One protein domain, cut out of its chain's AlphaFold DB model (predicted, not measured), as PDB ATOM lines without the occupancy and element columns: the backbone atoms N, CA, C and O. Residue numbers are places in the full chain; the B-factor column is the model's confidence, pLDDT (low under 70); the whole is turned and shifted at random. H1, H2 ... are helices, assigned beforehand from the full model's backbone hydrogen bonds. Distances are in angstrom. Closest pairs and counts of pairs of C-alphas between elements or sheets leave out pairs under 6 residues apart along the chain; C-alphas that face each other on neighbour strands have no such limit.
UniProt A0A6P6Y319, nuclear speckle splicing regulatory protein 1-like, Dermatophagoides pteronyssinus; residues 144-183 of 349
ATOM      1  N   LEU A 144       9.582   6.851 -11.504       88.50
ATOM      2  CA  LEU A 144       9.382   7.896 -12.519       88.50
ATOM      3  C   LEU A 144       9.228   7.309 -13.930       88.50
ATOM      4  O   LEU A 144       8.416   7.803 -14.711       88.50
ATOM      5  N   GLU A 145       9.978   6.257 -14.254       92.25
ATOM      6  CA  GLU A 145       9.876   5.568 -15.540       92.25
ATOM      7  C   GLU A 145       8.554   4.802 -15.678       92.25
ATOM      8  O   GLU A 145       7.880   4.922 -16.704       92.25
ATOM      9  N   GLU A 146       8.124   4.096 -14.630       90.62
ATOM     10  CA  GLU A 146       6.811   3.445 -14.576       90.62
ATOM     11  C   GLU A 146       5.674   4.467 -14.749       90.62
ATOM     12  O   GLU A 146       4.761   4.275 -15.557       90.62
ATOM     13  N   MET A 147       5.764   5.611 -14.066       85.06
ATOM     14  CA  MET A 147       4.797   6.705 -14.201       85.06
ATOM     15  C   MET A 147       4.791   7.312 -15.607       85.06
ATOM     16  O   MET A 147       3.730   7.605 -16.158       85.06
ATOM     17  N   ARG A 148       5.962   7.480 -16.228       90.25
ATOM     18  CA  ARG A 148       6.053   7.960 -17.610       90.25
ATOM     19  C   ARG A 148       5.408   6.970 -18.578       90.25
ATOM     20  O   ARG A 148       4.644   7.382 -19.446       90.25
ATOM     21  N   LYS A 149       5.684   5.676 -18.410       92.50
ATOM     22  CA  LYS A 149       5.146   4.611 -19.262       92.50
ATOM     23  C   LYS A 149       3.625   4.511 -19.150       92.50
ATOM     24  O   LYS A 149       2.946   4.453 -20.170       92.50
ATOM     25  N   THR A 150       3.091   4.538 -17.930       86.88
ATOM     26  CA  THR A 150       1.637   4.525 -17.697       86.88
ATOM     27  C   THR A 150       0.962   5.769 -18.273       86.88
ATOM     28  O   THR A 150      -0.112   5.665 -18.862       86.88
ATOM     29  N   HIS A 151       1.596   6.942 -18.176       86.19
ATOM     30  CA  HIS A 151       1.067   8.159 -18.784       86.19
ATOM     31  C   HIS A 151       1.034   8.089 -20.314       86.19
ATOM     32  O   HIS A 151       0.008   8.426 -20.902       86.19
ATOM     33  N   GLU A 152       2.113   7.620 -20.940       92.62
ATOM     34  CA  GLU A 152       2.198   7.452 -22.393       92.62
ATOM     35  C   GLU A 152       1.177   6.424 -22.905       92.62
ATOM     36  O   GLU A 152       0.563   6.618 -23.953       92.62
ATOM     37  N   GLU A 153       0.957   5.332 -22.169       91.38
ATOM     38  CA  GLU A 153      -0.053   4.334 -22.522       91.38
ATOM     39  C   GLU A 153      -1.474   4.902 -22.441       91.38
ATOM     40  O   GLU A 153      -2.247   4.723 -23.383       91.38
ATOM     41  N   MET A 154      -1.802   5.645 -21.379       88.31
ATOM     42  CA  MET A 154      -3.086   6.351 -21.290       88.31
ATOM     43  C   MET A 154      -3.248   7.375 -22.414       88.31
ATOM     44  O   MET A 154      -4.314   7.458 -23.005       88.31
ATOM     45  N   GLU A 155      -2.204   8.132 -22.752       92.75
ATOM     46  CA  GLU A 155      -2.275   9.119 -23.833       92.75
ATOM     47  C   GLU A 155      -2.497   8.455 -25.199       92.75
ATOM     48  O   GLU A 155      -3.291   8.938 -26.007       92.75
ATOM     49  N   LYS A 156      -1.854   7.307 -25.448       94.25
ATOM     50  CA  LYS A 156      -2.100   6.493 -26.645       94.25
ATOM     51  C   LYS A 156      -3.535   5.976 -26.689       94.25
ATOM     52  O   LYS A 156      -4.163   6.051 -27.744       94.25
ATOM     53  N   GLN A 157      -4.056   5.467 -25.571       89.88
ATOM     54  CA  GLN A 157      -5.445   5.008 -25.478       89.88
ATOM     55  C   GLN A 157      -6.419   6.167 -25.713       89.88
ATOM     56  O   GLN A 157      -7.264   6.068 -26.598       89.88
ATOM     57  N   ASP A 158      -6.222   7.302 -25.043       91.94
ATOM     58  CA  ASP A 158      -7.012   8.521 -25.229       91.94
ATOM     59  C   ASP A 158      -6.967   9.017 -26.680       91.94
ATOM     60  O   ASP A 158      -7.972   9.492 -27.209       91.94
ATOM     61  N   ALA A 159      -5.812   8.940 -27.346       93.38
ATOM     62  CA  ALA A 159      -5.679   9.317 -28.750       93.38
ATOM     63  C   ALA A 159      -6.490   8.383 -29.655       93.38
ATOM     64  O   ALA A 159      -7.237   8.860 -30.509       93.38
ATOM     65  N   ILE A 160      -6.404   7.068 -29.438       89.38
ATOM     66  CA  ILE A 160      -7.193   6.074 -30.176       89.38
ATOM     67  C   ILE A 160      -8.690   6.284 -29.928       89.38
ATOM     68  O   ILE A 160      -9.464   6.301 -30.883       89.38
ATOM     69  N   GLU A 161      -9.110   6.493 -28.681       87.12
ATOM     70  CA  GLU A 161     -10.508   6.755 -28.327       87.12
ATOM     71  C   GLU A 161     -11.014   8.048 -28.964       87.12
ATOM     72  O   GLU A 161     -12.070   8.047 -29.593       87.12
ATOM     73  N   LYS A 162     -10.232   9.134 -28.915       90.00
ATOM     74  CA  LYS A 162     -10.559  10.388 -29.613       90.00
ATOM     75  C   LYS A 162     -10.663  10.194 -31.123       90.00
ATOM     76  O   LYS A 162     -11.494  10.847 -31.744       90.00
ATOM     77  N   MET A 163      -9.837   9.327 -31.707       86.00
ATOM     78  CA  MET A 163      -9.901   8.967 -33.124       86.00
ATOM     79  C   MET A 163     -11.045   8.003 -33.451       86.00
ATOM     80  O   MET A 163     -11.381   7.874 -34.621       86.00
ATOM     81  N   LEU A 164     -11.641   7.312 -32.481       83.44
ATOM     82  CA  LEU A 164     -12.792   6.418 -32.673       83.44
ATOM     83  C   LEU A 164     -14.116   7.042 -32.211       83.44
ATOM     84  O   LEU A 164     -15.173   6.433 -32.374       83.44
ATOM     85  N   ASP A 165     -14.055   8.248 -31.658       86.50
ATOM     86  CA  ASP A 165     -15.192   9.016 -31.177       86.50
ATOM     87  C   ASP A 165     -16.160   9.339 -32.319       86.50
ATOM     88  O   ASP A 165     -15.868  10.126 -33.220       86.50
ATOM     89  N   VAL A 166     -17.342   8.730 -32.256       84.75
ATOM     90  CA  VAL A 166     -18.391   8.839 -33.276       84.75
ATOM     91  C   VAL A 166     -18.852  10.283 -33.466       84.75
ATOM     92  O   VAL A 166     -19.259  10.642 -34.563       84.75
ATOM     93  N   THR A 167     -18.758  11.128 -32.434       85.56
ATOM     94  CA  THR A 167     -19.203  12.529 -32.512       85.56
ATOM     95  C   THR A 167     -18.298  13.402 -33.380       85.56
ATOM     96  O   THR A 167     -18.735  14.444 -33.863       85.56
ATOM     97  N   LYS A 168     -17.048  12.979 -33.599       87.75
ATOM     98  CA  LYS A 168     -16.047  13.721 -34.378       87.75
ATOM     99  C   LYS A 168     -15.984  13.295 -35.841       87.75
ATOM    100  O   LYS A 168     -15.342  13.977 -36.636       87.75
ATOM    101  N   HIS A 169     -16.634  12.187 -36.197       84.12
ATOM    102  CA  HIS A 169     -16.659  11.660 -37.561       84.12
ATOM    103  C   HIS A 169     -18.003  11.939 -38.226       84.12
ATOM    104  O   HIS A 169     -19.049  11.793 -37.599       84.12
ATOM    105  N   SER A 170     -17.987  12.292 -39.515       85.50
ATOM    106  CA  SER A 170     -19.213  12.418 -40.322       85.50
ATOM    107  C   SER A 170     -19.883  11.064 -40.572       85.50
ATOM    108  O   SER A 170     -21.105  10.978 -40.678       85.50
ATOM    109  N   ASP A 171     -19.078  10.000 -40.635       86.56
ATOM    110  CA  ASP A 171     -19.505   8.678 -41.072       86.56
ATOM    111  C   ASP A 171     -19.422   7.669 -39.920       86.56
ATOM    112  O   ASP A 171     -18.378   7.480 -39.290       86.56
ATOM    113  N   LEU A 172     -20.502   6.911 -39.706       86.19
ATOM    114  CA  LEU A 172     -20.575   5.876 -38.664       86.19
ATOM    115  C   LEU A 172     -19.727   4.623 -38.973       86.19
ATOM    116  O   LEU A 172     -19.700   3.672 -38.191       86.19
ATOM    117  N   ASN A 173     -19.002   4.589 -40.093       84.88
ATOM    118  CA  ASN A 173     -18.218   3.427 -40.528       84.88
ATOM    119  C   ASN A 173     -17.128   3.028 -39.516       84.88
ATOM    120  O   ASN A 173     -16.836   1.839 -39.357       84.88
ATOM    121  N   GLY A 174     -16.540   3.997 -38.805       84.06
ATOM    122  CA  GLY A 174     -15.570   3.740 -37.733       84.06
ATOM    123  C   GLY A 174     -16.193   3.016 -36.537       84.06
ATOM    124  O   GLY A 174     -15.619   2.047 -36.035       84.06
ATOM    125  N   PHE A 175     -17.408   3.421 -36.156       84.31
ATOM    126  CA  PHE A 175     -18.202   2.765 -35.121       84.31
ATOM    127  C   PHE A 175     -18.538   1.324 -35.504       84.31
ATOM    128  O   PHE A 175     -18.268   0.414 -34.727       84.31
ATOM    129  N   TYR A 176     -19.043   1.092 -36.722       86.56
ATOM    130  CA  TYR A 176     -19.377  -0.261 -37.174       86.56
ATOM    131  C   TYR A 176     -18.147  -1.170 -37.239       86.56
ATOM    132  O   TYR A 176     -18.200  -2.303 -36.768       86.56
ATOM    133  N   ARG A 177     -17.003  -0.680 -37.736       85.38
ATOM    134  CA  ARG A 177     -15.745  -1.446 -37.730       85.38
ATOM    135  C   ARG A 177     -15.290  -1.787 -36.311       85.38
ATOM    136  O   ARG A 177     -14.841  -2.905 -36.077       85.38
ATOM    137  N   SER A 178     -15.399  -0.835 -35.384       84.38
ATOM    138  CA  SER A 178     -15.106  -1.047 -33.964       84.38
ATOM    139  C   SER A 178     -16.052  -2.081 -33.353       84.38
ATOM    140  O   SER A 178     -15.588  -2.995 -32.693       84.38
ATOM    141  N   LEU A 179     -17.351  -2.024 -33.652       85.38
ATOM    142  CA  LEU A 179     -18.353  -2.978 -33.171       85.38
ATOM    143  C   LEU A 179     -18.080  -4.405 -33.674       85.38
ATOM    144  O   LEU A 179     -18.067  -5.338 -32.874       85.38
ATOM    145  N   TYR A 180     -17.769  -4.574 -34.964       84.94
ATOM    146  CA  TYR A 180     -17.401  -5.878 -35.531       84.94
ATOM    147  C   TYR A 180     -16.096  -6.439 -34.953       84.94
ATOM    148  O   TYR A 180     -15.987  -7.647 -34.754       84.94
ATOM    149  N   LYS A 181     -15.111  -5.576 -34.671       81.38
ATOM    150  CA  LYS A 181     -13.844  -5.979 -34.044       81.38
ATOM    151  C   LYS A 181     -13.994  -6.279 -32.556       81.38
ATOM    152  O   LYS A 181     -13.379  -7.221 -32.071       81.38
ATOM    153  N   ASN A 182     -14.778  -5.468 -31.846       75.56
ATOM    154  CA  ASN A 182     -14.774  -5.452 -30.394       75.56
ATOM    155  C   ASN A 182     -15.692  -6.488 -29.785       75.56
ATOM    156  O   ASN A 182     -15.258  -7.020 -28.781       75.56
ATOM    157  N   ASN A 183     -16.897  -6.766 -30.308       61.81
ATOM    158  CA  ASN A 183     -17.738  -7.880 -29.842       61.81
ATOM    159  C   ASN A 183     -19.059  -7.974 -30.622       61.81
ATOM    160  O   ASN A 183     -19.744  -6.968 -30.770       61.81
TER     161      ASN A 183
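AT A GLANCE: This is residues 144 to 183 of the 349 residues of the protein "nuclear speckle splicing regulatory protein 1-like" of Dermatophagoides pteronyssinus (UniProt A0A6P6Y319). One long, straight helix, H1, makes the length of the domain, and after its last residue, Leu 164, a loop of 8 residues turns round into a second, shorter helix, H2, which makes a corner with it, like an L. Residues 144 to 162 of H1 stick out free of the rest. The printed part has 40 residues with two named helices, H1 then H2, and no named strand; the class is all helix. It is only just loose, close to extended, with a radius of gyration of the C-alphas of 13.4 A, and flat, spanning 40 by 22 by 8 A.

HOW THE PARTS SIT: H1, residues 144 to 164, and H2, residues 173 to 182, only just touch, with 3 pairs of C-alphas within 8 A. H1 touches H2 with residue 164 alone; the closest C-alphas, those of Leu 164 and Gly 174, are 6.4 A apart. They run opposite ways at a steep tilt of 54 degrees. In H1 and H2 every O i to N i+4 pair is within hydrogen-bond range.

IN THESE COORDINATES: H1 is 30.0 A long, from C-alpha 144 at (9.382, 7.896, -12.519) to C-alpha 164 at (-12.792, 6.418, -32.673). H2 is 13.9 A long and ends with C-alpha 182 at (-14.774, -5.452, -30.394).

THE WHOLE: The two C-alphas farthest apart, those of Leu 144 and Asp 171, are 40.6 A apart. The printed part has no cut, and the link from H1 to H2 is short. Mean pLDDT of the printed part is 86.7; residue 183 is under 70.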